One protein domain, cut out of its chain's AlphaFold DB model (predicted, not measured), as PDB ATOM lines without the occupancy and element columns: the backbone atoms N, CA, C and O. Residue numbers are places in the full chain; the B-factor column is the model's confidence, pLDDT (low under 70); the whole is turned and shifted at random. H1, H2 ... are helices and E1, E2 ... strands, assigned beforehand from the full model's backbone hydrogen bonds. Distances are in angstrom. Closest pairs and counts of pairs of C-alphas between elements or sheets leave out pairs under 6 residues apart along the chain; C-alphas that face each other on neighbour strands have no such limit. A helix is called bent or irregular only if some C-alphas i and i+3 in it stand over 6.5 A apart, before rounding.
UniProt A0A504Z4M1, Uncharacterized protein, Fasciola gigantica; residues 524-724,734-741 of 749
ATOM      1  N   PRO A 524      33.389  31.772 -18.711       48.88
ATOM      2  CA  PRO A 524      32.217  32.555 -18.298       48.88
ATOM      3  C   PRO A 524      31.722  33.538 -19.371       48.88
ATOM      4  O   PRO A 524      30.522  33.682 -19.584       48.88
ATOM      5  N   CYS A 525      32.649  34.133 -20.128       55.97
ATOM      6  CA  CYS A 525      32.368  35.040 -21.242       55.97
ATOM      7  C   CYS A 525      31.612  34.385 -22.416       55.97
ATOM      8  O   CYS A 525      31.034  35.096 -23.233       55.97
ATOM      9  N   THR A 526      31.622  33.051 -22.533       55.31
ATOM     10  CA  THR A 526      30.924  32.309 -23.596       55.31
ATOM     11  C   THR A 526      29.635  31.634 -23.132       55.31
ATOM     12  O   THR A 526      28.856  31.200 -23.978       55.31
ATOM     13  N   TRP A 527      29.338  31.598 -21.828       55.88
ATOM     14  CA  TRP A 527      28.097  31.016 -21.290       55.88
ATOM     15  C   TRP A 527      26.802  31.568 -21.930       55.88
ATOM     16  O   TRP A 527      25.980  30.739 -22.328       55.88
ATOM     17  N   PRO A 528      26.597  32.892 -22.134       59.25
ATOM     18  CA  PRO A 528      25.399  33.389 -22.834       59.25
ATOM     19  C   PRO A 528      25.320  32.940 -24.306       59.25
ATOM     20  O   PRO A 528      24.234  32.834 -24.877       59.25
ATOM     21  N   PHE A 529      26.454  32.602 -24.924       62.06
ATOM     22  CA  PHE A 529      26.512  32.095 -26.298       62.06
ATOM     23  C   PHE A 529      26.254  30.579 -26.400       62.06
ATOM     24  O   PHE A 529      25.911  30.083 -27.472       62.06
ATOM     25  N   TYR A 530      26.328  29.847 -25.282       65.31
ATOM     26  CA  TYR A 530      26.100  28.397 -25.204       65.31
ATOM     27  C   TYR A 530      24.790  27.998 -24.491       65.31
ATOM     28  O   TYR A 530      24.643  26.843 -24.084       65.31
ATOM     29  N   GLN A 531      23.808  28.906 -24.373       69.94
ATOM     30  CA  GLN A 531      22.466  28.550 -23.888       69.94
ATOM     31  C   GLN A 531      21.820  27.493 -24.802       69.94
ATOM     32  O   GLN A 531      21.545  27.747 -25.975       69.94
ATOM     33  N   THR A 532      21.549  26.311 -24.249       69.62
ATOM     34  CA  THR A 532      21.083  25.128 -24.984       69.62
ATOM     35  C   THR A 532      19.722  24.652 -24.482       69.62
ATOM     36  O   THR A 532      19.449  24.691 -23.284       69.62
ATOM     37  N   ARG A 533      18.877  24.160 -25.397       71.81
ATOM     38  CA  ARG A 533      17.624  23.459 -25.062       71.81
ATOM     39  C   ARG A 533      17.843  21.979 -24.730       71.81
ATOM     40  O   ARG A 533      16.937  21.332 -24.211       71.81
ATOM     41  N   TRP A 534      19.021  21.415 -25.028       75.31
ATOM     42  CA  TRP A 534      19.305  20.012 -24.726       75.31
ATOM     43  C   TRP A 534      19.332  19.784 -23.207       75.31
ATOM     44  O   TRP A 534      20.144  20.410 -22.521       75.31
ATOM     45  N   PRO A 535      18.525  18.852 -22.670       72.50
ATOM     46  CA  PRO A 535      18.499  18.603 -21.236       72.50
ATOM     47  C   PRO A 535      19.867  18.149 -20.687       72.50
ATOM     48  O   PRO A 535      20.581  17.411 -21.374       72.50
ATOM     49  N   PRO A 536      20.238  18.474 -19.431       68.81
ATOM     50  CA  PRO A 536      21.574  18.176 -18.894       68.81
ATOM     51  C   PRO A 536      21.970  16.689 -18.892       68.81
ATOM     52  O   PRO A 536      23.159  16.362 -18.897       68.81
ATOM     53  N   PHE A 537      21.002  15.767 -18.904       71.00
ATOM     54  CA  PHE A 537      21.243  14.320 -19.018       71.00
ATOM     55  C   PHE A 537      21.688  13.872 -20.426       71.00
ATOM     56  O   PHE A 537      22.077  12.721 -20.609       71.00
ATOM     57  N   TRP A 538      21.684  14.777 -21.408       75.38
ATOM     58  CA  TRP A 538      22.131  14.556 -22.786       75.38
ATOM     59  C   TRP A 538      23.433  15.266 -23.154       75.38
ATOM     60  O   TRP A 538      23.772  15.295 -24.335       75.38
ATOM     61  N   ALA A 539      24.166  15.817 -22.183       79.06
ATOM     62  CA  ALA A 539      25.516  16.328 -22.422       79.06
ATOM     63  C   ALA A 539      26.446  15.221 -22.979       79.06
ATOM     64  O   ALA A 539      26.271  14.049 -22.616       79.06
ATOM     65  N   PRO A 540      27.447  15.547 -23.819       79.12
ATOM     66  CA  PRO A 540      28.301  14.547 -24.452       79.12
ATOM     67  C   PRO A 540      28.988  13.636 -23.432       79.12
ATOM     68  O   PRO A 540      29.479  14.078 -22.394       79.12
ATOM     69  N   GLY A 541      28.998  12.336 -23.715       75.88
ATOM     70  CA  GLY A 541      29.533  11.317 -22.818       75.88
ATOM     71  C   GLY A 541      28.566  10.846 -21.727       75.88
ATOM     72  O   GLY A 541      28.834   9.792 -21.144       75.88
ATOM     73  N   ARG A 542      27.440  11.535 -21.473       77.38
ATOM     74  CA  ARG A 542      26.389  11.037 -20.568       77.38
ATOM     75  C   ARG A 542      25.522   9.972 -21.242       77.38
ATOM     76  O   ARG A 542      25.266  10.000 -22.448       77.38
ATOM     77  N   GLY A 543      25.079   9.021 -20.424       79.25
ATOM     78  CA  GLY A 543      24.097   8.008 -20.788       79.25
ATOM     79  C   GLY A 543      22.829   8.158 -19.954       79.25
ATOM     80  O   GLY A 543      22.905   8.506 -18.778       79.25
ATOM     81  N   ALA A 544      21.684   7.876 -20.564       81.94
ATOM     82  CA  ALA A 544      20.380   7.816 -19.922       81.94
ATOM     83  C   ALA A 544      19.716   6.481 -20.281       81.94
ATOM     84  O   ALA A 544      19.466   6.194 -21.454       81.94
ATOM     85  N   THR A 545      19.431   5.658 -19.276       84.50
ATOM     86  CA  THR A 545      18.559   4.491 -19.430       84.50
ATOM     87  C   THR A 545      17.108   4.940 -19.372       84.50
ATOM     88  O   THR A 545      16.724   5.641 -18.441       84.50
ATOM     89  N   LEU A 546      16.316   4.531 -20.360       84.44
ATOM     90  CA  LEU A 546      14.876   4.739 -20.419       84.44
ATOM     91  C   LEU A 546      14.170   3.405 -20.178       84.44
ATOM     92  O   LEU A 546      14.467   2.406 -20.842       84.44
ATOM     93  N   THR A 547      13.231   3.398 -19.244       84.12
ATOM     94  CA  THR A 547      12.385   2.260 -18.882       84.12
ATOM     95  C   THR A 547      10.908   2.656 -19.014       84.12
ATOM     96  O   THR A 547      10.599   3.844 -19.056       84.12
ATOM     97  N   PRO A 548       9.952   1.707 -19.051       80.62
ATOM     98  CA  PRO A 548       8.530   2.053 -19.058       80.62
ATOM     99  C   PRO A 548       8.100   2.798 -17.786       80.62
ATOM    100  O   PRO A 548       7.238   3.665 -17.856       80.62
ATOM    101  N   ALA A 549       8.724   2.480 -16.644       79.31
ATOM    102  CA  ALA A 549       8.393   3.050 -15.340       79.31
ATOM    103  C   ALA A 549       8.700   4.555 -15.251       79.31
ATOM    104  O   ALA A 549       7.974   5.280 -14.574       79.31
ATOM    105  N   ASP A 550       9.702   5.039 -15.996       72.50
ATOM    106  CA  ASP A 550      10.036   6.470 -16.096       72.50
ATOM    107  C   ASP A 550       8.910   7.316 -16.722       72.50
ATOM    108  O   ASP A 550       8.972   8.543 -16.674       72.50
ATOM    109  N   PHE A 551       7.897   6.668 -17.310       75.38
ATOM    110  CA  PHE A 551       6.765   7.292 -17.998       75.38
ATOM    111  C   PHE A 551       5.396   6.906 -17.411       75.38
ATOM    112  O   PHE A 551       4.376   7.304 -17.964       75.38
ATOM    113  N   CYS A 552       5.331   6.133 -16.319       65.62
ATOM    114  CA  CYS A 552       4.041   5.727 -15.738       65.62
ATOM    115  C   CYS A 552       3.298   6.877 -15.033       65.62
ATOM    116  O   CYS A 552       2.080   6.826 -14.921       65.62
ATOM    117  N   SER A 553       4.011   7.910 -14.572       59.53
ATOM    118  CA  SER A 553       3.456   9.092 -13.891       59.53
ATOM    119  C   SER A 553       3.367  10.309 -14.826       59.53
ATOM    120  O   SER A 553       3.751  11.416 -14.453       59.53
ATOM    121  N   CYS A 554       3.003  10.088 -16.089       59.81
ATOM    122  CA  CYS A 554       3.090  11.076 -17.162       59.81
ATOM    123  C   CYS A 554       1.831  11.004 -18.039       59.81
ATOM    124  O   CYS A 554       1.769  10.195 -18.965       59.81
ATOM    125  N   SER A 555       0.831  11.838 -17.728       58.84
ATOM    126  CA  SER A 555      -0.370  12.036 -18.557       58.84
ATOM    127  C   SER A 555       0.019  12.530 -19.950       58.84
ATOM    128  O   SER A 555       0.961  13.305 -20.055       58.84
ATOM    129  N   GLU A 556      -0.676  12.147 -21.028       59.19
ATOM    130  CA  GLU A 556      -0.262  12.567 -22.383       59.19
ATOM    131  C   GLU A 556      -0.326  14.092 -22.616       59.19
ATOM    132  O   GLU A 556       0.379  14.585 -23.501       59.19
ATOM    133  N   ASP A 557      -1.105  14.831 -21.818       56.56
ATOM    134  CA  ASP A 557      -1.276  16.284 -21.946       56.56
ATOM    135  C   ASP A 557      -0.230  17.123 -21.187       56.56
ATOM    136  O   ASP A 557       0.193  18.157 -21.706       56.56
ATOM    137  N   ASP A 558       0.276  16.656 -20.038       53.06
ATOM    138  CA  ASP A 558       1.151  17.426 -19.121       53.06
ATOM    139  C   ASP A 558       2.594  17.635 -19.637       53.06
ATOM    140  O   ASP A 558       3.467  18.128 -18.922       53.06
ATOM    141  N   ILE A 559       2.899  17.185 -20.860       55.25
ATOM    142  CA  ILE A 559       4.279  16.953 -21.319       55.25
ATOM    143  C   ILE A 559       4.611  17.615 -22.664       55.25
ATOM    144  O   ILE A 559       5.684  17.377 -23.226       55.25
ATOM    145  N   ARG A 560       3.725  18.447 -23.214       53.53
ATOM    146  CA  ARG A 560       3.976  19.159 -24.483       53.53
ATOM    147  C   ARG A 560       5.232  20.038 -24.367       53.53
ATOM    148  O   ARG A 560       5.505  20.594 -23.306       53.53
ATOM    149  N   ALA A 561       6.063  20.061 -25.409       58.06
ATOM    150  CA  ALA A 561       7.427  20.628 -25.417       58.06
ATOM    151  C   ALA A 561       8.421  20.148 -24.314       58.06
ATOM    152  O   ALA A 561       9.561  20.621 -24.276       58.06
ATOM    153  N   SER A 562       8.061  19.214 -23.421       68.00
ATOM    154  CA  SER A 562       8.863  18.876 -22.231       68.00
ATOM    155  C   SER A 562       9.951  17.818 -22.474       68.00
ATOM    156  O   SER A 562       9.853  16.925 -23.325       68.00
ATOM    157  N   SER A 563      11.010  17.881 -21.656       72.88
ATOM    158  CA  SER A 563      12.132  16.934 -21.690       72.88
ATOM    159  C   SER A 563      11.715  15.480 -21.412       72.88
ATOM    160  O   SER A 563      12.385  14.551 -21.875       72.88
ATOM    161  N   ALA A 564      10.587  15.257 -20.728       73.56
ATOM    162  CA  ALA A 564      10.021  13.928 -20.500       73.56
ATOM    163  C   ALA A 564       9.302  13.369 -21.745       73.56
ATOM    164  O   ALA A 564       9.472  12.190 -22.059       73.56
ATOM    165  N   ARG A 565       8.597  14.201 -22.527       77.75
ATOM    166  CA  ARG A 565       7.975  13.774 -23.797       77.75
ATOM    167  C   ARG A 565       9.027  13.414 -24.825       77.75
ATOM    168  O   ARG A 565       8.941  12.387 -25.490       77.75
ATOM    169  N   LEU A 566      10.076  14.223 -24.872       78.56
ATOM    170  CA  LEU A 566      11.262  13.995 -25.677       78.56
ATOM    171  C   LEU A 566      11.948  12.650 -25.350       78.56
ATOM    172  O   LEU A 566      12.310  11.901 -26.262       78.56
ATOM    173  N   ARG A 567      12.057  12.281 -24.064       81.94
ATOM    174  CA  ARG A 567      12.461  10.921 -23.652       81.94
ATOM    175  C   ARG A 567      11.451   9.858 -24.113       81.94
ATOM    176  O   ARG A 567      11.874   8.825 -24.628       81.94
ATOM    177  N   TYR A 568      10.148  10.090 -23.941       83.00
ATOM    178  CA  TYR A 568       9.090   9.130 -24.279       83.00
ATOM    179  C   TYR A 568       9.052   8.801 -25.776       83.00
ATOM    180  O   TYR A 568       9.036   7.627 -26.150       83.00
ATOM    181  N   ASP A 569       9.097   9.808 -26.650       83.31
ATOM    182  CA  ASP A 569       9.062   9.584 -28.094       83.31
ATOM    183  C   ASP A 569      10.351   8.918 -28.602       83.31
ATOM    184  O   ASP A 569      10.268   8.057 -29.482       83.31
ATOM    185  N   LEU A 570      11.513   9.170 -27.982       85.06
ATOM    186  CA  LEU A 570      12.725   8.374 -28.224       85.06
ATOM    187  C   LEU A 570      12.603   6.933 -27.732       85.06
ATOM    188  O   LEU A 570      12.982   6.020 -28.463       85.06
ATOM    189  N   PHE A 571      12.049   6.692 -26.544       86.38
ATOM    190  CA  PHE A 571      11.786   5.336 -26.056       86.38
ATOM    191  C   PHE A 571      10.857   4.580 -27.022       86.38
ATOM    192  O   PHE A 571      11.178   3.478 -27.479       86.38
ATOM    193  N   ARG A 572       9.746   5.209 -27.424       86.31
ATOM    194  CA  ARG A 572       8.773   4.687 -28.395       86.31
ATOM    195  C   ARG A 572       9.414   4.430 -29.760       86.31
ATOM    196  O   ARG A 572       9.137   3.406 -30.388       86.31
ATOM    197  N   TYR A 573      10.286   5.324 -30.215       86.44
ATOM    198  CA  TYR A 573      11.031   5.210 -31.465       86.44
ATOM    199  C   TYR A 573      12.069   4.076 -31.434       86.44
ATOM    200  O   TYR A 573      12.068   3.226 -32.325       86.44
ATOM    201  N   CYS A 574      12.906   4.003 -30.398       87.12
ATOM    202  CA  CYS A 574      13.919   2.960 -30.241       87.12
ATOM    203  C   CYS A 574      13.276   1.577 -30.070       87.12
ATOM    204  O   CYS A 574      13.715   0.621 -30.705       87.12
ATOM    205  N   ARG A 575      12.164   1.474 -29.330       85.94
ATOM    206  CA  ARG A 575      11.371   0.238 -29.215       85.94
ATOM    207  C   ARG A 575      10.766  -0.188 -30.563       85.94
ATOM    208  O   ARG A 575      10.817  -1.364 -30.918       85.94
ATOM    209  N   ARG A 576      10.264   0.762 -31.367       87.38
ATOM    210  CA  ARG A 576       9.832   0.522 -32.764       87.38
ATOM    211  C   ARG A 576      10.996   0.120 -33.682       87.38
ATOM    212  O   ARG A 576      10.776  -0.650 -34.616       87.38
ATOM    213  N   TYR A 577      12.213   0.621 -33.451       85.56
ATOM    214  CA  TYR A 577      13.412   0.194 -34.181       85.56
ATOM    215  C   TYR A 577      13.757  -1.259 -33.844       85.56
ATOM    216  O   TYR A 577      13.823  -2.084 -34.751       85.56
ATOM    217  N   GLN A 578      13.895  -1.576 -32.556       85.69
ATOM    218  CA  GLN A 578      14.228  -2.906 -32.039       85.69
ATOM    219  C   GLN A 578      13.229  -3.975 -32.507       85.69
ATOM    220  O   GLN A 578      13.633  -5.048 -32.936       85.69
ATOM    221  N   HIS A 579      11.927  -3.665 -32.524       84.88
ATOM    222  CA  HIS A 579      10.900  -4.576 -33.046       84.88
ATOM    223  C   HIS A 579      11.048  -4.853 -34.557       84.88
ATOM    224  O   HIS A 579      10.700  -5.936 -35.026       84.88
ATOM    225  N   ARG A 580      11.540  -3.891 -35.347       85.88
ATOM    226  CA  ARG A 580      11.779  -4.076 -36.794       85.88
ATOM    227  C   ARG A 580      13.128  -4.735 -37.089       85.88
ATOM    228  O   ARG A 580      13.267  -5.355 -38.136       85.88
ATOM    229  N   HIS A 581      14.096  -4.587 -36.186       82.94
ATOM    230  CA  HIS A 581      15.481  -5.033 -36.344       82.94
ATOM    231  C   HIS A 581      15.974  -5.740 -35.066       82.94
ATOM    232  O   HIS A 581      16.880  -5.239 -34.405       82.94
ATOM    233  N   PRO A 582      15.397  -6.899 -34.681       81.50
ATOM    234  CA  PRO A 582      15.713  -7.567 -33.410       81.50
ATOM    235  C   PRO A 582      17.147  -8.116 -33.336       81.50
ATOM    236  O   PRO A 582      17.629  -8.438 -32.254       81.50
ATOM    237  N   SER A 583      17.834  -8.222 -34.477       80.94
ATOM    238  CA  SER A 583      19.248  -8.607 -34.577       80.94
ATOM    239  C   SER A 583      20.223  -7.447 -34.330       80.94
ATOM    240  O   SER A 583      21.421  -7.687 -34.185       80.94
ATOM    241  N   ASP A 584      19.750  -6.198 -34.299       82.06
ATOM    242  CA  ASP A 584      20.599  -5.022 -34.107       82.06
ATOM    243  C   ASP A 584      20.838  -4.781 -32.611       82.06
ATOM    244  O   ASP A 584      19.925  -4.428 -31.867       82.06
ATOM    245  N   ALA A 585      22.092  -4.890 -32.166       81.62
ATOM    246  CA  ALA A 585      22.471  -4.552 -30.791       81.62
ATOM    247  C   ALA A 585      22.445  -3.034 -30.502       81.62
ATOM    248  O   ALA A 585      22.440  -2.627 -29.337       81.62
ATOM    249  N   GLN A 586      22.472  -2.190 -31.542       85.81
ATOM    250  CA  GLN A 586      22.603  -0.733 -31.439       85.81
ATOM    251  C   GLN A 586      21.827   0.003 -32.546       85.81
ATOM    252  O   GLN A 586      21.538  -0.565 -33.598       85.81
ATOM    253  N   CYS A 587      21.512   1.282 -32.327       86.06
ATOM    254  CA  CYS A 587      20.905   2.176 -33.314       86.06
ATOM    255  C   CYS A 587      21.483   3.596 -33.188       86.06
ATOM    256  O   CYS A 587      21.444   4.187 -32.111       86.06
ATOM    257  N   SER A 588      21.983   4.159 -34.291       88.38
ATOM    258  CA  SER A 588      22.497   5.534 -34.337       88.38
ATOM    259  C   SER A 588      21.416   6.538 -34.749       88.38
ATOM    260  O   SER A 588      20.736   6.363 -35.766       88.38
ATOM    261  N   ILE A 589      21.297   7.625 -33.989       89.06
ATOM    262  CA  ILE A 589      20.301   8.686 -34.182       89.06
ATOM    263  C   ILE A 589      21.030  10.030 -34.218       89.06
ATOM    264  O   ILE A 589      21.844  10.317 -33.340       89.06
ATOM    265  N   LEU A 590      20.735  10.862 -35.216       88.69
ATOM    266  CA  LEU A 590      21.171  12.257 -35.240       88.69
ATOM    267  C   LEU A 590      19.960  13.145 -34.962       88.69
ATOM    268  O   LEU A 590      19.057  13.238 -35.794       88.69
ATOM    269  N   ILE A 591      19.939  13.763 -33.784       88.19
ATOM    270  CA  ILE A 591      18.856  14.648 -33.358       88.19
ATOM    271  C   ILE A 591      19.228  16.088 -33.720       88.19
ATOM    272  O   ILE A 591      20.361  16.514 -33.476       88.19
ATOM    273  N   VAL A 592      18.284  16.823 -34.306       86.75
ATOM    274  CA  VAL A 592      18.461  18.201 -34.782       86.75
ATOM    275  C   VAL A 592      17.484  19.130 -34.070       86.75
ATOM    276  O   VAL A 592      16.276  18.947 -34.200       86.75
ATOM    277  N   ASP A 593      17.992  20.146 -33.374       81.81
ATOM    278  CA  ASP A 593      17.185  21.225 -32.793       81.81
ATOM    279  C   ASP A 593      17.632  22.588 -33.352       81.81
ATOM    280  O   ASP A 593      18.586  23.175 -32.840       81.81
ATOM    281  N   PRO A 594      16.963  23.106 -34.399       69.81
ATOM    282  CA  PRO A 594      17.268  24.407 -34.985       69.81
ATOM    283  C   PRO A 594      16.640  25.592 -34.225       69.81
ATOM    284  O   PRO A 594      16.682  26.710 -34.732       69.81
ATOM    285  N   LEU A 595      16.036  25.383 -33.046       71.25
ATOM    286  CA  LEU A 595      15.369  26.425 -32.246       71.25
ATOM    287  C   LEU A 595      16.137  26.784 -30.960       71.25
ATOM    288  O   LEU A 595      15.582  27.412 -30.051       71.25
ATOM    289  N   ALA A 596      17.410  26.394 -30.864       67.69
ATOM    290  CA  ALA A 596      18.232  26.534 -29.666       67.69
ATOM    291  C   ALA A 596      18.308  27.982 -29.126       67.69
ATOM    292  O   ALA A 596      18.030  28.961 -29.820       67.69
ATOM    293  N   LEU A 597      18.625  28.150 -27.838       70.19
ATOM    294  CA  LEU A 597      18.445  29.437 -27.146       70.19
ATOM    295  C   LEU A 597      19.484  30.512 -27.506       70.19
ATOM    296  O   LEU A 597      19.242  31.681 -27.233       70.19
ATOM    297  N   SER A 598      20.586  30.148 -28.168       77.69
ATOM    298  CA  SER A 598      21.638  31.086 -28.576       77.69
ATOM    299  C   SER A 598      22.294  30.671 -29.909       77.69
ATOM    300  O   SER A 598      22.320  29.470 -30.209       77.69
ATOM    301  N   PRO A 599      22.847  31.595 -30.728       75.19
ATOM    302  CA  PRO A 599      23.343  31.271 -32.073       75.19
ATOM    303  C   PRO A 599      24.495  30.258 -32.120       75.19
ATOM    304  O   PRO A 599      24.575  29.466 -33.060       75.19
ATOM    305  N   TRP A 600      25.359  30.247 -31.099       78.19
ATOM    306  CA  TRP A 600      26.496  29.320 -30.983       78.19
ATOM    307  C   TRP A 600      26.150  28.012 -30.252       78.19
ATOM    308  O   TRP A 600      27.005  27.127 -30.146       78.19
ATOM    309  N   SER A 601      24.904  27.858 -29.788       78.62
ATOM    310  CA  SER A 601      24.426  26.633 -29.147       78.62
ATOM    311  C   SER A 601      24.612  25.409 -30.059       78.62
ATOM    312  O   SER A 601      24.451  25.513 -31.278       78.62
ATOM    313  N   PRO A 602      24.914  24.220 -29.508       79.12
ATOM    314  CA  PRO A 602      24.942  22.982 -30.281       79.12
ATOM    315  C   PRO A 602      23.571  22.658 -30.889       79.12
ATOM    316  O   PRO A 602      22.621  22.350 -30.176       79.12
ATOM    317  N   VAL A 603      23.492  22.690 -32.220       84.50
ATOM    318  CA  VAL A 603      22.251  22.502 -33.002       84.50
ATOM    319  C   VAL A 603      22.001  21.019 -33.330       84.50
ATOM    320  O   VAL A 603      20.891  20.605 -33.666       84.50
ATOM    321  N   LEU A 604      23.047  20.190 -33.219       86.94
ATOM    322  CA  LEU A 604      23.029  18.752 -33.490       86.94
ATOM    323  C   LEU A 604      23.512  17.957 -32.271       86.94
ATOM    324  O   LEU A 604      24.525  18.301 -31.655       86.94
ATOM    325  N   ASN A 605      22.840  16.843 -31.980       87.31
ATOM    326  CA  ASN A 605      23.208  15.890 -30.931       87.31
ATOM    327  C   ASN A 605      23.247  14.469 -31.517       87.31
ATOM    328  O   ASN A 605      22.221  13.929 -31.940       87.31
ATOM    329  N   TYR A 606      24.440  13.871 -31.579       86.50
ATOM    330  CA  TYR A 606      24.634  12.520 -32.104       86.50
ATOM    331  C   TYR A 606      24.572  11.482 -30.980       86.50
ATOM    332  O   TYR A 606      25.395  11.472 -30.053       86.50
ATOM    333  N   MET A 607      23.594  10.583 -31.081       87.38
ATOM    334  CA  MET A 607      23.298   9.563 -30.085       87.38
ATOM    335  C   MET A 607      23.502   8.150 -30.612       87.38
ATOM    336  O   MET A 607      23.144   7.826 -31.747       87.38
ATOM    337  N   VAL A 608      23.982   7.282 -29.726       87.50
ATOM    338  CA  VAL A 608      23.980   5.832 -29.921       87.50
ATOM    339  C   VAL A 608      23.055   5.213 -28.880       87.50
ATOM    340  O   VAL A 608      23.282   5.322 -27.676       87.50
ATOM    341  N   CYS A 609      21.995   4.575 -29.359       86.19
ATOM    342  CA  CYS A 609      21.111   3.721 -28.581       86.19
ATOM    343  C   CYS A 609      21.687   2.301 -28.546       86.19
ATOM    344  O   CYS A 609      22.104   1.791 -29.586       86.19
ATOM    345  N   THR A 610      21.677   1.637 -27.392       85.81
ATOM    346  CA  THR A 610      22.077   0.231 -27.242       85.81
ATOM    347  C   THR A 610      20.967  -0.585 -26.577       85.81
ATOM    348  O   THR A 610      20.265  -0.109 -25.677       85.81
ATOM    349  N   PHE A 611      20.780  -1.816 -27.056       83.12
ATOM    350  CA  PHE A 611      19.702  -2.711 -26.634       83.12
ATOM    351  C   PHE A 611      20.277  -3.880 -25.807       83.12
ATOM    352  O   PHE A 611      21.096  -4.644 -26.325       83.12
ATOM    353  N   PRO A 612      19.891  -4.057 -24.530       74.00
ATOM    354  CA  PRO A 612      20.428  -5.117 -23.676       74.00
ATOM    355  C   PRO A 612      19.831  -6.487 -24.041       74.00
ATOM    356  O   PRO A 612      18.738  -6.844 -23.610       74.00
ATOM    357  N   LEU A 613      20.582  -7.298 -24.796       62.59
ATOM    358  CA  LEU A 613      20.114  -8.572 -25.374       62.59
ATOM    359  C   LEU A 613      19.708  -9.686 -24.377       62.59
ATOM    360  O   LEU A 613      19.303 -10.756 -24.830       62.59
ATOM    361  N   ARG A 614      19.862  -9.518 -23.053       57.47
ATOM    362  CA  ARG A 614      19.762 -10.649 -22.098       57.47
ATOM    363  C   ARG A 614      19.060 -10.438 -20.756       57.47
ATOM    364  O   ARG A 614      18.737 -11.446 -20.140       57.47
ATOM    365  N   THR A 615      18.859  -9.213 -20.269       55.31
ATOM    366  CA  THR A 615      18.446  -8.996 -18.860       55.31
ATOM    367  C   THR A 615      17.133  -8.248 -18.669       55.31
ATOM    368  O   THR A 615      16.464  -8.500 -17.675       55.31
ATOM    369  N   ASN A 616      16.728  -7.369 -19.591       63.28
ATOM    370  CA  ASN A 616      15.367  -6.823 -19.636       63.28
ATOM    371  C   ASN A 616      15.098  -6.160 -21.004       63.28
ATOM    372  O   ASN A 616      15.707  -5.129 -21.289       63.28
ATOM    373  N   PRO A 617      14.174  -6.671 -21.845       65.56
ATOM    374  CA  PRO A 617      13.856  -6.067 -23.148       65.56
ATOM    375  C   PRO A 617      13.079  -4.741 -23.032       65.56
ATOM    376  O   PRO A 617      12.782  -4.104 -24.038       65.56
ATOM    377  N   SER A 618      12.720  -4.342 -21.811       75.19
ATOM    378  CA  SER A 618      12.062  -3.083 -21.464       75.19
ATOM    379  C   SER A 618      13.029  -1.906 -21.292       75.19
ATOM    380  O   SER A 618      12.581  -0.765 -21.365       75.19
ATOM    381  N   VAL A 619      14.324  -2.150 -21.063       82.19
ATOM    382  CA  VAL A 619      15.320  -1.098 -20.796       82.19
ATOM    383  C   VAL A 619      16.040  -0.721 -22.088       82.19
ATOM    384  O   VAL A 619      16.590  -1.582 -22.770       82.19
ATOM    385  N   ILE A 620      16.082   0.570 -22.407       84.50
ATOM    386  CA  ILE A 620      16.784   1.116 -23.575       84.50
ATOM    387  C   ILE A 620      17.866   2.077 -23.083       84.50
ATOM    388  O   ILE A 620      17.562   3.025 -22.367       84.50
ATOM    389  N   CYS A 621      19.129   1.863 -23.457       86.19
ATOM    390  CA  CYS A 621      20.222   2.750 -23.055       86.19
ATOM    391  C   CYS A 621      20.552   3.734 -24.183       86.19
ATOM    392  O   CYS A 621      21.001   3.328 -25.253       86.19
ATOM    393  N   LEU A 622      20.341   5.030 -23.955       86.12
ATOM    394  CA  LEU A 622      20.784   6.097 -24.852       86.12
ATOM    395  C   LEU A 622      22.111   6.667 -24.354       86.12
ATOM    396  O   LEU A 622      22.229   7.006 -23.179       86.12
ATOM    397  N   ARG A 623      23.090   6.854 -25.241       85.94
ATOM    398  CA  ARG A 623      24.320   7.603 -24.950       85.94
ATOM    399  C   ARG A 623      24.450   8.784 -25.902       85.94
ATOM    400  O   ARG A 623      24.541   8.584 -27.113       85.94
ATOM    401  N   SER A 624      24.511  10.003 -25.359       85.31
ATOM    402  CA  SER A 624      24.977  11.151 -26.138       85.31
ATOM    403  C   SER A 624      26.482  11.008 -26.337       85.31
ATOM    404  O   SER A 624      27.233  10.782 -25.384       85.31
ATOM    405  N   THR A 625      26.927  11.090 -27.586       82.94
ATOM    406  CA  THR A 625      28.345  10.919 -27.933       82.94
ATOM    407  C   THR A 625      29.007  12.246 -28.263       82.94
ATOM    408  O   THR A 625      30.124  12.484 -27.811       82.94
ATOM    409  N   ARG A 626      28.313  13.127 -28.996       82.06
ATOM    410  CA  ARG A 626      28.823  14.436 -29.408       82.06
ATOM    411  C   ARG A 626      27.688  15.439 -29.602       82.06
ATOM    412  O   ARG A 626      26.672  15.126 -30.222       82.06
ATOM    413  N   TRP A 627      27.901  16.647 -29.098       85.06
ATOM    414  CA  TRP A 627      27.169  17.855 -29.470       85.06
ATOM    415  C   TRP A 627      27.982  18.579 -30.535       85.06
ATOM    416  O   TRP A 627      29.202  18.621 -30.412       85.06
ATOM    417  N   ILE A 628      27.338  19.122 -31.565       80.69
ATOM    418  CA  ILE A 628      28.038  19.814 -32.655       80.69
ATOM    419  C   ILE A 628      27.477  21.233 -32.763       80.69
ATOM    420  O   ILE A 628      26.306  21.446 -33.094       80.69
ATOM    421  N   SER A 629      28.332  22.190 -32.417       77.06
ATOM    422  CA  SER A 629      28.134  23.640 -32.472       77.06
ATOM    423  C   SER A 629      28.765  24.240 -33.733       77.06
ATOM    424  O   SER A 629      29.484  23.566 -34.475       77.06
ATOM    425  N   LEU A 630      28.549  25.543 -33.949       69.69
ATOM    426  CA  LEU A 630      29.196  26.301 -35.026       69.69
ATOM    427  C   LEU A 630      30.726  26.151 -35.018       69.69
ATOM    428  O   LEU A 630      31.307  25.877 -36.065       69.69
ATOM    429  N   SER A 631      31.366  26.240 -33.850       68.06
ATOM    430  CA  SER A 631      32.823  26.106 -33.699       68.06
ATOM    431  C   SER A 631      33.367  24.761 -34.195       68.06
ATOM    432  O   SER A 631      34.437  24.725 -34.797       68.06
ATOM    433  N   GLU A 632      32.628  23.666 -34.010       66.88
ATOM    434  CA  GLU A 632      33.031  22.347 -34.511       66.88
ATOM    435  C   GLU A 632      32.657  22.112 -35.982       66.88
ATOM    436  O   GLU A 632      33.325  21.342 -36.670       66.88
ATOM    437  N   SER A 633      31.612  22.780 -36.483       65.81
ATOM    438  CA  SER A 633      31.136  22.632 -37.867       65.81
ATOM    439  C   SER A 633      32.105  23.156 -38.933       65.81
ATOM    440  O   SER A 633      32.009  22.757 -40.088       65.81
ATOM    441  N   LEU A 634      33.040  24.032 -38.545       63.44
ATOM    442  CA  LEU A 634      34.047  24.628 -39.429       63.44
ATOM    443  C   LEU A 634      35.246  23.696 -39.686       63.44
ATOM    444  O   LEU A 634      36.095  24.003 -40.521       63.44
ATOM    445  N   LEU A 635      35.329  22.559 -38.986       62.03
ATOM    446  CA  LEU A 635      36.329  21.526 -39.256       62.03
ATOM    447  C   LEU A 635      35.984  20.761 -40.550       62.03
ATOM    448  O   LEU A 635      34.802  20.546 -40.828       62.03
ATOM    449  N   PRO A 636      36.985  20.301 -41.330       50.19
ATOM    450  CA  PRO A 636      36.787  19.703 -42.655       50.19
ATOM    451  C   PRO A 636      36.224  18.270 -42.594       50.19
ATOM    452  O   PRO A 636      36.885  17.288 -42.932       50.19
ATOM    453  N   PHE A 637      34.967  18.147 -42.174       60.56
ATOM    454  CA  PHE A 637      34.156  16.948 -42.357       60.56
ATOM    455  C   PHE A 637      33.585  16.875 -43.785       60.56
ATOM    456  O   PHE A 637      33.681  17.813 -44.573       60.56
ATOM    457  N   ASN A 638      32.980  15.731 -44.120       76.31
ATOM    458  CA  ASN A 638      32.303  15.484 -45.397       76.31
ATOM    459  C   ASN A 638      31.419  16.682 -45.808       76.31
ATOM    460  O   ASN A 638      30.580  17.115 -45.022       76.31
ATOM    461  N   PHE A 639      31.567  17.169 -47.045       82.25
ATOM    462  CA  PHE A 639      30.834  18.319 -47.599       82.25
ATOM    463  C   PHE A 639      29.318  18.279 -47.336       82.25
ATOM    464  O   PHE A 639      28.720  19.289 -46.976       82.25
ATOM    465  N   TRP A 640      28.691  17.104 -47.433       82.88
ATOM    466  CA  TRP A 640      27.262  16.946 -47.147       82.88
ATOM    467  C   TRP A 640      26.920  17.117 -45.661       82.88
ATOM    468  O   TRP A 640      25.845  17.606 -45.324       82.88
ATOM    469  N   PHE A 641      27.836  16.746 -44.766       81.31
ATOM    470  CA  PHE A 641      27.701  17.002 -43.335       81.31
ATOM    471  C   PHE A 641      27.913  18.488 -43.015       81.31
ATOM    472  O   PHE A 641      27.143  19.051 -42.245       81.31
ATOM    473  N   PHE A 642      28.868  19.150 -43.679       83.44
ATOM    474  CA  PHE A 642      29.025  20.605 -43.599       83.44
ATOM    475  C   PHE A 642      27.753  21.340 -44.055       83.44
ATOM    476  O   PHE A 642      27.254  22.193 -43.323       83.44
ATOM    477  N   LEU A 643      27.165  20.970 -45.202       84.62
ATOM    478  CA  LEU A 643      25.890  21.534 -45.670       84.62
ATOM    479  C   LEU A 643      24.748  21.316 -44.666       84.62
ATOM    480  O   LEU A 643      23.994  22.247 -44.393       84.62
ATOM    481  N   LEU A 644      24.634  20.111 -44.094       85.75
ATOM    482  CA  LEU A 644      23.636  19.801 -43.068       85.75
ATOM    483  C   LEU A 644      23.798  20.720 -41.851       85.75
ATOM    484  O   LEU A 644      22.843  21.381 -41.444       85.75
ATOM    485  N   THR A 645      24.998  20.771 -41.271       84.12
ATOM    486  CA  THR A 645      25.258  21.540 -40.051       84.12
ATOM    487  C   THR A 645      25.146  23.043 -40.303       84.12
ATOM    488  O   THR A 645      24.520  23.734 -39.503       84.12
ATOM    489  N   SER A 646      25.638  23.537 -41.441       84.88
ATOM    490  CA  SER A 646      25.486  24.931 -41.875       84.88
ATOM    491  C   SER A 646      24.013  25.319 -42.055       84.88
ATOM    492  O   SER A 646      23.587  26.336 -41.517       84.88
ATOM    493  N   SER A 647      23.188  24.473 -42.690       85.56
ATOM    494  CA  SER A 647      21.740  24.711 -42.803       85.56
ATOM    495  C   SER A 647      21.039  24.731 -41.440       85.56
ATOM    496  O   SER A 647      20.135  25.540 -41.234       85.56
ATOM    497  N   CYS A 648      21.442  23.865 -40.507       85.69
ATOM    498  CA  CYS A 648      20.899  23.859 -39.146       85.69
ATOM    499  C   CYS A 648      21.285  25.139 -38.389       85.69
ATOM    500  O   CYS A 648      20.434  25.748 -37.744       85.69
ATOM    501  N   ILE A 649      22.546  25.573 -38.491       84.44
ATOM    502  CA  ILE A 649      23.044  26.790 -37.840       84.44
ATOM    503  C   ILE A 649      22.403  28.038 -38.447       84.44
ATOM    504  O   ILE A 649      21.942  28.886 -37.695       84.44
ATOM    505  N   LEU A 650      22.305  28.146 -39.775       85.12
ATOM    506  CA  LEU A 650      21.638  29.272 -40.433       85.12
ATOM    507  C   LEU A 650      20.178  29.391 -39.974       85.12
ATOM    508  O   LEU A 650      19.724  30.490 -39.668       85.12
ATOM    509  N   CYS A 651      19.473  28.265 -39.836       84.19
ATOM    510  CA  CYS A 651      18.137  28.247 -39.249       84.19
ATOM    511  C   CYS A 651      18.135  28.685 -37.780       84.19
ATOM    512  O   CYS A 651      17.291  29.491 -37.410       84.19
ATOM    513  N   ASN A 652      19.095  28.239 -36.965       84.25
ATOM    514  CA  ASN A 652      19.231  28.685 -35.577       84.25
ATOM    515  C   ASN A 652      19.487  30.201 -35.474       84.25
ATOM    516  O   ASN A 652      18.878  30.862 -34.639       84.25
ATOM    517  N   PHE A 653      20.314  30.775 -36.356       84.44
ATOM    518  CA  PHE A 653      20.523  32.226 -36.453       84.44
ATOM    519  C   PHE A 653      19.248  32.962 -36.873       84.44
ATOM    520  O   PHE A 653      18.870  33.917 -36.203       84.44
ATOM    521  N   VAL A 654      18.551  32.512 -37.925       82.81
ATOM    522  CA  VAL A 654      17.263  33.099 -38.346       82.81
ATOM    523  C   VAL A 654      16.241  33.007 -37.213       82.81
ATOM    524  O   VAL A 654      15.650  34.010 -36.841       82.81
ATOM    525  N   CYS A 655      16.091  31.841 -36.586       78.19
ATOM    526  CA  CYS A 655      15.132  31.642 -35.507       78.19
ATOM    527  C   CYS A 655      15.514  32.387 -34.223       78.19
ATOM    528  O   CYS A 655      14.634  32.698 -33.427       78.19
ATOM    529  N   TYR A 656      16.797  32.663 -33.979       78.62
ATOM    530  CA  TYR A 656      17.251  33.519 -32.881       78.62
ATOM    531  C   TYR A 656      17.017  35.004 -33.187       78.62
ATOM    532  O   TYR A 656      16.489  35.711 -32.335       78.62
ATOM    533  N   PHE A 657      17.315  35.475 -34.401       78.56
ATOM    534  CA  PHE A 657      17.051  36.862 -34.787       78.56
ATOM    535  C   PHE A 657      15.557  37.168 -34.887       78.56
ATOM    536  O   PHE A 657      15.140  38.161 -34.311       78.56
ATOM    537  N   SER A 658      14.731  36.294 -35.471       76.50
ATOM    538  CA  SER A 658      13.268  36.446 -35.427       76.50
ATOM    539  C   SER A 658      12.713  36.381 -34.000       76.50
ATOM    540  O   SER A 658      11.667  36.955 -33.729       76.50
ATOM    541  N   ARG A 659      13.411  35.738 -33.051       74.44
ATOM    542  CA  ARG A 659      13.080  35.853 -31.622       74.44
ATOM    543  C   ARG A 659      13.500  37.193 -31.034       74.44
ATOM    544  O   ARG A 659      12.689  37.784 -30.341       74.44
ATOM    545  N   LEU A 660      14.707  37.693 -31.298       72.31
ATOM    546  CA  LEU A 660      15.114  39.034 -30.852       72.31
ATOM    547  C   LEU A 660      14.248  40.142 -31.466       72.31
ATOM    548  O   LEU A 660      13.985  41.135 -30.800       72.31
ATOM    549  N   GLU A 661      13.774  39.959 -32.695       71.19
ATOM    550  CA  GLU A 661      12.774  40.803 -33.347       71.19
ATOM    551  C   GLU A 661      11.439  40.705 -32.602       71.19
ATOM    552  O   GLU A 661      10.972  41.708 -32.077       71.19
ATOM    553  N   LEU A 662      10.884  39.503 -32.399       67.06
ATOM    554  CA  LEU A 662       9.666  39.339 -31.598       67.06
ATOM    555  C   LEU A 662       9.804  39.919 -30.175       67.06
ATOM    556  O   LEU A 662       8.889  40.592 -29.731       67.06
ATOM    557  N   TYR A 663      10.924  39.752 -29.470       65.06
ATOM    558  CA  TYR A 663      11.119  40.327 -28.128       65.06
ATOM    559  C   TYR A 663      11.402  41.838 -28.124       65.06
ATOM    560  O   TYR A 663      11.027  42.523 -27.176       65.06
ATOM    561  N   GLY A 664      12.086  42.362 -29.145       60.25
ATOM    562  CA  GLY A 664      12.524  43.761 -29.218       60.25
ATOM    563  C   GLY A 664      11.574  44.690 -29.977       60.25
ATOM    564  O   GLY A 664      11.629  45.904 -29.789       60.25
ATOM    565  N   THR A 665      10.702  44.140 -30.824       52.34
ATOM    566  CA  THR A 665       9.727  44.879 -31.640       52.34
ATOM    567  C   THR A 665       8.297  44.348 -31.499       52.34
ATOM    568  O   THR A 665       7.429  44.804 -32.245       52.34
ATOM    569  N   SER A 666       8.012  43.407 -30.582       48.34
ATOM    570  CA  SER A 666       6.637  42.961 -30.326       48.34
ATOM    571  C   SER A 666       6.311  42.674 -28.838       48.34
ATOM    572  O   SER A 666       6.995  41.903 -28.182       48.34
ATOM    573  N   LEU A 667       5.262  43.193 -28.183       49.06
ATOM    574  CA  LEU A 667       4.481  44.430 -28.373       49.06
ATOM    575  C   LEU A 667       4.052  44.732 -29.815       49.06
ATOM    576  O   LEU A 667       4.315  45.812 -30.334       49.06
ATOM    577  N   GLY A 668       3.540  43.706 -30.506       44.78
ATOM    578  CA  GLY A 668       3.454  43.710 -31.969       44.78
ATOM    579  C   GLY A 668       2.572  44.818 -32.530       44.78
ATOM    580  O   GLY A 668       1.822  45.468 -31.804       44.78
ATOM    581  N   PHE A 669       2.571  44.972 -33.855       42.59
ATOM    582  CA  PHE A 669       1.694  45.928 -34.549       42.59
ATOM    583  C   PHE A 669       0.192  45.749 -34.212       42.59
ATOM    584  O   PHE A 669      -0.599  46.669 -34.412       42.59
ATOM    585  N   SER A 670      -0.188  44.596 -33.648       46.28
ATOM    586  CA  SER A 670      -1.507  44.259 -33.100       46.28
ATOM    587  C   SER A 670      -1.744  44.640 -31.619       46.28
ATOM    588  O   SER A 670      -2.900  44.741 -31.210       46.28
ATOM    589  N   ARG A 671      -0.706  44.864 -30.793       44.78
ATOM    590  CA  ARG A 671      -0.801  45.125 -29.337       44.78
ATOM    591  C   ARG A 671      -0.200  46.484 -28.947       44.78
ATOM    592  O   ARG A 671       0.969  46.609 -28.601       44.78
ATOM    593  N   ARG A 672      -1.051  47.512 -28.948       39.34
ATOM    594  CA  ARG A 672      -0.700  48.936 -28.768       39.34
ATOM    595  C   ARG A 672      -0.456  49.354 -27.302       39.34
ATOM    596  O   ARG A 672      -1.232  50.123 -26.735       39.34
ATOM    597  N   THR A 673       0.622  48.883 -26.684       44.12
ATOM    598  CA  THR A 673       1.025  49.252 -25.307       44.12
ATOM    599  C   THR A 673       1.801  50.574 -25.231       44.12
ATOM    600  O   THR A 673       2.623  50.862 -26.095       44.12
ATOM    601  N   ARG A 674       1.585  51.370 -24.171       40.22
ATOM    602  CA  ARG A 674       2.137  52.738 -24.015       40.22
ATOM    603  C   ARG A 674       3.479  52.858 -23.263       40.22
ATOM    604  O   ARG A 674       3.891  53.977 -22.974       40.22
ATOM    605  N   TYR A 675       4.163  51.760 -22.942       42.88
ATOM    606  CA  TYR A 675       5.378  51.805 -22.114       42.88
ATOM    607  C   TYR A 675       6.665  51.724 -22.935       42.88
ATOM    608  O   TYR A 675       7.190  50.653 -23.222       42.88
ATOM    609  N   THR A 676       7.187  52.897 -23.291       45.00
ATOM    610  CA  THR A 676       8.522  53.071 -23.873       45.00
ATOM    611  C   THR A 676       9.599  53.030 -22.786       45.00
ATOM    612  O   THR A 676      10.064  54.079 -22.340       45.00
ATOM    613  N   ILE A 677      10.025  51.831 -22.381       45.03
ATOM    614  CA  ILE A 677      11.313  51.637 -21.698       45.03
ATOM    615  C   ILE A 677      12.089  50.553 -22.446       45.03
ATOM    616  O   ILE A 677      11.654  49.410 -22.551       45.03
ATOM    617  N   ILE A 678      13.241  50.935 -22.998       45.41
ATOM    618  CA  ILE A 678      14.187  50.012 -23.630       45.41
ATOM    619  C   ILE A 678      15.115  49.510 -22.520       45.41
ATOM    620  O   ILE A 678      16.216  50.033 -22.345       45.41
ATOM    621  N   ASP A 679      14.657  48.522 -21.749       41.31
ATOM    622  CA  ASP A 679      15.422  47.930 -20.641       41.31
ATOM    623  C   ASP A 679      16.550  47.015 -21.145       41.31
ATOM    624  O   ASP A 679      16.522  45.793 -21.009       41.31
ATOM    625  N   TYR A 680      17.576  47.664 -21.702       50.78
ATOM    626  CA  TYR A 680      18.916  47.162 -22.004       50.78
ATOM    627  C   TYR A 680      18.972  45.860 -22.827       50.78
ATOM    628  O   TYR A 680      18.678  44.770 -22.352       50.78
ATOM    629  N   VAL A 681      19.524  45.936 -24.046       51.41
ATOM    630  CA  VAL A 681      19.834  44.750 -24.879       51.41
ATOM    631  C   VAL A 681      20.561  43.626 -24.099       51.41
ATOM    632  O   VAL A 681      20.196  42.465 -24.284       51.41
ATOM    633  N   PRO A 682      21.507  43.907 -23.171       47.09
ATOM    634  CA  PRO A 682      22.025  42.904 -22.238       47.09
ATOM    635  C   PRO A 682      20.973  42.078 -21.478       47.09
ATOM    636  O   PRO A 682      21.149  40.867 -21.386       47.09
ATOM    637  N   SER A 683      19.884  42.668 -20.973       46.03
ATOM    638  CA  SER A 683      18.807  41.946 -20.269       46.03
ATOM    639  C   SER A 683      18.145  40.920 -21.185       46.03
ATOM    640  O   SER A 683      17.995  39.760 -20.810       46.03
ATOM    641  N   VAL A 684      17.813  41.339 -22.410       49.88
ATOM    642  CA  VAL A 684      17.148  40.518 -23.439       49.88
ATOM    643  C   VAL A 684      18.057  39.387 -23.946       49.88
ATOM    644  O   VAL A 684      17.572  38.343 -24.370       49.88
ATOM    645  N   CYS A 685      19.379  39.562 -23.864       46.47
ATOM    646  CA  CYS A 685      20.364  38.521 -24.176       46.47
ATOM    647  C   CYS A 685      20.717  37.607 -22.981       46.47
ATOM    648  O   CYS A 685      21.314  36.548 -23.191       46.47
ATOM    649  N   LEU A 686      20.413  38.009 -21.742       42.72
ATOM    650  CA  LEU A 686      20.723  37.255 -20.518       42.72
ATOM    651  C   LEU A 686      19.530  36.439 -20.013       42.72
ATOM    652  O   LEU A 686      19.714  35.284 -19.623       42.72
ATOM    653  N   VAL A 687      18.320  36.998 -20.063       47.03
ATOM    654  CA  VAL A 687      17.088  36.206 -20.004       47.03
ATOM    655  C   VAL A 687      17.074  35.328 -21.260       47.03
ATOM    656  O   VAL A 687      17.219  35.860 -22.361       47.03
ATOM    657  N   PRO A 688      16.950  33.995 -21.150       46.75
ATOM    658  CA  PRO A 688      16.896  33.156 -22.335       46.75
ATOM    659  C   PRO A 688      15.656  33.519 -23.157       46.75
ATOM    660  O   PRO A 688      14.556  33.613 -22.616       46.75
ATOM    661  N   ALA A 689      15.815  33.670 -24.475       47.09
ATOM    662  CA  ALA A 689      14.710  33.909 -25.407       47.09
ATOM    663  C   ALA A 689      13.885  32.621 -25.636       47.09
ATOM    664  O   ALA A 689      13.779  32.086 -26.751       47.09
ATOM    665  N   THR A 690      13.337  32.082 -24.548       45.69
ATOM    666  CA  THR A 690      12.311  31.045 -24.513       45.69
ATOM    667  C   THR A 690      10.981  31.688 -24.875       45.69
ATOM    668  O   THR A 690      10.278  32.155 -23.979       45.69
ATOM    669  N   LEU A 691      10.631  31.681 -26.172       46.66
ATOM    670  CA  LEU A 691       9.264  31.954 -26.636       46.66
ATOM    671  C   LEU A 691       8.296  31.230 -25.702       46.66
ATOM    672  O   LEU A 691       8.305  29.995 -25.667       46.66
ATOM    673  N   GLY A 692       7.549  31.984 -24.894       42.06
ATOM    674  CA  GLY A 692       6.683  31.413 -23.867       42.06
ATOM    675  C   GLY A 692       5.623  30.503 -24.485       42.06
ATOM    676  O   GLY A 692       5.401  30.526 -25.694       42.06
ATOM    677  N   CYS A 693       4.937  29.705 -23.670       39.53
ATOM    678  CA  CYS A 693       3.727  29.003 -24.116       39.53
ATOM    679  C   CYS A 693       2.570  30.018 -24.221       39.53
ATOM    680  O   CYS A 693       1.617  29.968 -23.449       39.53
ATOM    681  N   GLY A 694       2.723  31.022 -25.088       43.06
ATOM    682  CA  GLY A 694       1.991  32.281 -25.015       43.06
ATOM    683  C   GLY A 694       1.830  32.940 -26.375       43.06
ATOM    684  O   GLY A 694       2.563  33.871 -26.690       43.06
ATOM    685  N   GLN A 695       0.840  32.454 -27.128       48.09
ATOM    686  CA  GLN A 695       0.144  33.135 -28.228       48.09
ATOM    687  C   GLN A 695       1.007  34.115 -29.040       48.09
ATOM    688  O   GLN A 695       0.735  35.321 -29.072       48.09
ATOM    689  N   CYS A 696       2.011  33.596 -29.749       53.62
ATOM    690  CA  CYS A 696       2.536  34.344 -30.884       53.62
ATOM    691  C   CYS A 696       1.410  34.396 -31.924       53.62
ATOM    692  O   CYS A 696       0.844  33.355 -32.266       53.62
ATOM    693  N   ALA A 697       1.020  35.582 -32.400       59.16
ATOM    694  CA  ALA A 697      -0.044  35.643 -33.395       59.16
ATOM    695  C   ALA A 697       0.395  34.843 -34.632       59.16
ATOM    696  O   ALA A 697       1.539  34.953 -35.069       59.16
ATOM    697  N   LEU A 698      -0.502  34.047 -35.223       60.66
ATOM    698  CA  LEU A 698      -0.150  33.162 -36.346       60.66
ATOM    699  C   LEU A 698       0.492  33.931 -37.527       60.66
ATOM    700  O   LEU A 698       1.318  33.388 -38.259       60.66
ATOM    701  N   PHE A 699       0.135  35.212 -37.674       63.88
ATOM    702  CA  PHE A 699       0.674  36.157 -38.658       63.88
ATOM    703  C   PHE A 699       2.028  36.791 -38.288       63.88
ATOM    704  O   PHE A 699       2.709  37.282 -39.183       63.88
ATOM    705  N   ASP A 700       2.444  36.726 -37.026       63.44
ATOM    706  CA  ASP A 700       3.769  37.161 -36.565       63.44
ATOM    707  C   ASP A 700       4.738  35.953 -36.509       63.44
ATOM    708  O   ASP A 700       5.930  36.073 -36.790       63.44
ATOM    709  N   GLY A 701       4.222  34.747 -36.230       69.31
ATOM    710  CA  GLY A 701       4.995  33.500 -36.133       69.31
ATOM    711  C   GLY A 701       5.274  32.754 -37.451       69.31
ATOM    712  O   GLY A 701       6.094  31.829 -37.464       69.31
ATOM    713  N   TRP A 702       4.640  33.112 -38.577       74.56
ATOM    714  CA  TRP A 702       4.819  32.363 -39.835       74.56
ATOM    715  C   TRP A 702       6.261  32.323 -40.387       74.56
ATOM    716  O   TRP A 702       6.613  31.278 -40.944       74.56
ATOM    717  N   PRO A 703       7.141  33.342 -40.229       73.00
ATOM    718  CA  PRO A 703       8.515  33.259 -40.732       73.00
ATOM    719  C   PRO A 703       9.321  32.168 -40.016       73.00
ATOM    720  O   PRO A 703      10.024  31.394 -40.666       73.00
ATOM    721  N   LEU A 704       9.143  32.033 -38.694       74.31
ATOM    722  CA  LEU A 704       9.718  30.953 -37.882       74.31
ATOM    723  C   LEU A 704       9.197  29.579 -38.326       74.31
ATOM    724  O   LEU A 704       9.974  28.633 -38.488       74.31
ATOM    725  N   TRP A 705       7.889  29.467 -38.571       77.38
ATOM    726  CA  TRP A 705       7.271  28.229 -39.053       77.38
ATOM    727  C   TRP A 705       7.818  27.816 -40.428       77.38
ATOM    728  O   TRP A 705       8.231  26.665 -40.605       77.38
ATOM    729  N   VAL A 706       7.904  28.754 -41.380       81.31
ATOM    730  CA  VAL A 706       8.482  28.512 -42.711       81.31
ATOM    731  C   VAL A 706       9.964  28.156 -42.602       81.31
ATOM    732  O   VAL A 706      10.366  27.156 -43.190       81.31
ATOM    733  N   ALA A 707      10.768  28.886 -41.821       78.88
ATOM    734  CA  ALA A 707      12.190  28.586 -41.617       78.88
ATOM    735  C   ALA A 707      12.411  27.180 -41.026       78.88
ATOM    736  O   ALA A 707      13.271  26.426 -41.493       78.88
ATOM    737  N   SER A 708      11.592  26.779 -40.049       79.31
ATOM    738  CA  SER A 708      11.661  25.448 -39.440       79.31
ATOM    739  C   SER A 708      11.252  24.334 -40.419       79.31
ATOM    740  O   SER A 708      11.899  23.281 -40.465       79.31
ATOM    741  N   ARG A 709      10.215  24.553 -41.243       84.62
ATOM    742  CA  ARG A 709       9.751  23.584 -42.257       84.62
ATOM    743  C   ARG A 709      10.714  23.475 -43.447       84.62
ATOM    744  O   ARG A 709      11.039  22.353 -43.839       84.62
ATOM    745  N   THR A 710      11.227  24.586 -43.979       84.50
ATOM    746  CA  THR A 710      12.225  24.574 -45.068       84.50
ATOM    747  C   THR A 710      13.533  23.944 -44.611       84.50
ATOM    748  O   THR A 710      14.072  23.099 -45.319       84.50
ATOM    749  N   THR A 711      13.998  24.240 -43.395       84.12
ATOM    750  CA  THR A 711      15.202  23.607 -42.832       84.12
ATOM    751  C   THR A 711      15.018  22.107 -42.660       84.12
ATOM    752  O   THR A 711      15.895  21.341 -43.046       84.12
ATOM    753  N   ARG A 712      13.863  21.641 -42.169       85.06
ATOM    754  CA  ARG A 712      13.567  20.200 -42.111       85.06
ATOM    755  C   ARG A 712      13.583  19.540 -43.485       85.06
ATOM    756  O   ARG A 712      14.125  18.440 -43.609       85.06
ATOM    757  N   PHE A 713      13.053  20.205 -44.510       87.50
ATOM    758  CA  PHE A 713      13.115  19.728 -45.890       87.50
ATOM    759  C   PHE A 713      14.562  19.669 -46.411       87.50
ATOM    760  O   PHE A 713      15.001  18.605 -46.842       87.50
ATOM    761  N   ILE A 714      15.330  20.759 -46.293       87.50
ATOM    762  CA  ILE A 714      16.735  20.851 -46.726       87.50
ATOM    763  C   ILE A 714      17.593  19.807 -46.007       87.50
ATOM    764  O   ILE A 714      18.293  19.034 -46.656       87.50
ATOM    765  N   CYS A 715      17.502  19.712 -44.681       87.50
ATOM    766  CA  CYS A 715      18.264  18.748 -43.896       87.50
ATOM    767  C   CYS A 715      17.888  17.297 -44.232       87.50
ATOM    768  O   CYS A 715      18.773  16.448 -44.301       87.50
ATOM    769  N   SER A 716      16.612  17.002 -44.508       87.81
ATOM    770  CA  SER A 716      16.179  15.664 -44.949       87.81
ATOM    771  C   SER A 716      16.664  15.332 -46.365       87.81
ATOM    772  O   SER A 716      17.120  14.214 -46.611       87.81
ATOM    773  N   LEU A 717      16.624  16.305 -47.282       87.56
ATOM    774  CA  LEU A 717      17.153  16.194 -48.642       87.56
ATOM    775  C   LEU A 717      18.664  15.918 -48.599       87.56
ATOM    776  O   LEU A 717      19.113  14.890 -49.105       87.56
ATOM    777  N   VAL A 718      19.430  16.771 -47.915       86.75
ATOM    778  CA  VAL A 718      20.876  16.611 -47.701       86.75
ATOM    779  C   VAL A 718      21.183  15.256 -47.057       86.75
ATOM    780  O   VAL A 718      22.053  14.541 -47.547       86.75
ATOM    781  N   TRP A 719      20.431  14.830 -46.036       87.00
ATOM    782  CA  TRP A 719      20.626  13.524 -45.392       87.00
ATOM    783  C   TRP A 719      20.386  12.329 -46.322       87.00
ATOM    784  O   TRP A 719      21.074  11.307 -46.214       87.00
ATOM    785  N   SER A 720      19.433  12.447 -47.252       84.56
ATOM    786  CA  SER A 720      19.188  11.428 -48.279       84.56
ATOM    787  C   SER A 720      20.335  11.347 -49.298       84.56
ATOM    788  O   SER A 720      20.711  10.239 -49.702       84.56
ATOM    789  N   LEU A 721      20.924  12.507 -49.631       83.50
ATOM    790  CA  LEU A 721      22.013  12.698 -50.592       83.50
ATOM    791  C   LEU A 721      23.406  12.349 -50.050       83.50
ATOM    792  O   LEU A 721      24.287  12.064 -50.860       83.50
ATOM    793  N   ILE A 722      23.624  12.322 -48.724       83.38
ATOM    794  CA  ILE A 722      24.900  11.865 -48.144       83.38
ATOM    795  C   ILE A 722      25.254  10.485 -48.740       83.38
ATOM    796  O   ILE A 722      24.490   9.524 -48.569       83.38
ATOM    797  N   PRO A 723      26.421  10.334 -49.396       75.44
ATOM    798  CA  PRO A 723      26.870   9.052 -49.910       75.44
ATOM    799  C   PRO A 723      27.389   8.197 -48.750       75.44
ATOM    800  O   PRO A 723      28.584   8.150 -48.460       75.44
ATOM    801  N   TRP A 724      26.469   7.501 -48.082       69.94
ATOM    802  CA  TRP A 724      26.761   6.439 -47.116       69.94
ATOM    803  C   TRP A 724      27.339   5.219 -47.846       69.94
ATOM    804  O   TRP A 724      26.655   4.216 -48.051       69.94
ATOM    805  N   GLY A 734      27.326  -0.885 -41.004       49.69
ATOM    806  CA  GLY A 734      27.175   0.152 -42.040       49.69
ATOM    807  C   GLY A 734      25.723   0.538 -42.375       49.69
ATOM    808  O   GLY A 734      25.328   0.524 -43.540       49.69
ATOM    809  N   ARG A 735      24.904   0.856 -41.367       62.59
ATOM    810  CA  ARG A 735      23.543   1.385 -41.512       62.59
ATOM    811  C   ARG A 735      23.568   2.896 -41.310       62.59
ATOM    812  O   ARG A 735      24.189   3.398 -40.379       62.59
ATOM    813  N   ARG A 736      22.866   3.615 -42.189       71.81
ATOM    814  CA  ARG A 736      22.707   5.074 -42.098       71.81
ATOM    815  C   ARG A 736      22.095   5.419 -40.730       71.81
ATOM    816  O   ARG A 736      21.052   4.836 -40.408       71.81
ATOM    817  N   PRO A 737      22.662   6.358 -39.946       75.81
ATOM    818  CA  PRO A 737      21.949   6.928 -38.817       75.81
ATOM    819  C   PRO A 737      20.637   7.542 -39.310       75.81
ATOM    820  O   PRO A 737      20.482   7.881 -40.491       75.81
ATOM    821  N   ARG A 738      19.667   7.683 -38.416       83.12
ATOM    822  CA  ARG A 738      18.390   8.309 -38.765       83.12
ATOM    823  C   ARG A 738      18.336   9.721 -38.202       83.12
ATOM    824  O   ARG A 738      18.554   9.919 -37.009       83.12
ATOM    825  N   LEU A 739      18.078  10.671 -39.097       85.69
ATOM    826  CA  LEU A 739      17.832  12.069 -38.774       85.69
ATOM    827  C   LEU A 739      16.481  12.185 -38.058       85.69
ATOM    828  O   LEU A 739      15.501  11.585 -38.508       85.69
ATOM    829  N   TRP A 740      16.422  12.936 -36.963       85.00
ATOM    830  CA  TRP A 740      15.188  13.154 -36.215       85.00
ATOM    831  C   TRP A 740      15.091  14.587 -35.689       85.00
ATOM    832  O   TRP A 740      16.082  15.174 -35.259       85.00
ATOM    833  N   PHE A 741      13.877  15.131 -35.717       82.38
ATOM    834  CA  PHE A 741      13.546  16.473 -35.246       82.38
ATOM    835  C   PHE A 741      12.589  16.315 -34.054       82.38
ATOM    836  O   PHE A 741      11.482  15.815 -34.258       82.38
TER     837      PHE A 741
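Overview. This is residues 524 to 724 and 734 to 741 of the 749 residues of an uncharacterized protein of Fasciola gigantica (UniProt A0A504Z4M1). A strongly twisted sheet of five strands has the helix H2 over one face, and two long helices, H4 and H6, run side by side in opposite ways as a pair that meets the sheet only near one of its ends and reaches away from it. Near the pair's other end lie the looping residues 666 to 680 and the short helix H5. The printed part has 209 residues, with six named helices and five named strands in the order H1 E1 H2 E2 E3 E4 H3 H4 H5 H6 E5; the mixed sheet runs E1 E4 E3 E2 E5, and the class is mixed, helices and strands. The whole is compact, with a radius of gyration of the C-alphas of 19.3 A and spans of 66 by 45 by 36 A.

Arrangement. H1, residues 524 to 530, is not on the sheet. E1, residues 543 to 546, is an edge strand, antiparallel to E4, residues 620 to 628, with N 544 and O 622 2.8 A apart, within hydrogen-bond range. H2, residues 563 to 580, is on the sheet at a height of 7.1 A, and the two form two layers, a helix on one face of a sheet. H2 lies over E2, residues 586 to 592, and only just over E3, residues 604 to 610, with 3 of its C-alphas falling on E3; on the local plane it runs slantwise to E2 at 42 degrees. The closest C-alphas of H2 and E4 are those of Phe 571 and Ile 620, 7.0 A apart. E2, E3 and E4 form a meander, each strand the antiparallel neighbour of the one before, in two hairpins; N 589 and O 607 are 2.9 A apart, and N 606 and O 626 are 2.9 A apart. H3, residues 630 to 633, touches H4, residues 639 to 665, at the latter's residues 642 to 649 alone, closest at the C-alphas of Ser 633 and Thr 645, 6.4 A. H4 touches H6, residues 698 to 721, opposite ways at a shallow tilt of 7 degrees, closest at the C-alphas of Leu 644 and Cys 715, 5.5 A. H4 only grazes the sheet with residues 644 to 649, and H6 with residues 712 to 720. H5, residues 681 to 686, is close to but not clearly touching H4, with the C-alphas of Tyr 663 and Val 684 7.6 A apart, and likewise H1, with those of Pro 528 and Leu 686 6.5 A apart. E5, residues 738 to 740, is the other edge strand, parallel to E2, with N 590 and O 738 3.0 A apart. Every O i to N i+4 pair is within hydrogen-bond range in H2, H4 and H5; H6 has 18 of 20, H1 has 1 of 3 and 3 of 4 O i to N i+3 pairs, and H3 is too short for an O i to N i+4 pair.

Along the chain. H1 begins at C-alpha 524, (32.217, 32.555, -18.298). H2 is 25.9 A long, E4 23.6 A, H4 37.5 A and H6 33.4 A. H4 begins at C-alpha 639, (30.834, 18.319, -47.599), and E5 ends at C-alpha 740, (15.188, 13.154, -36.215). H1 and H6 are irregular, with C-alphas 525 and 528 7.3 A apart and C-alphas 700 and 703 7.4 A apart; H6 has a kink of 26 degrees near residue 705.

Size, cuts and confidence. The two C-alphas farthest apart, those of Arg 614 and Arg 674, are 65.8 A apart. Residues 725 to 733 are not printed, and C-alphas 724 and 734 are 8.1 A apart across the cut. The links H1 to E1, E1 to H2, E2 to E3, H4 to H5 and H5 to H6 are long. The mean pLDDT of the printed part is 71.7, and 79 residues are under 70, among them residues 524 to 532, 552 to 562 and 662 to 701.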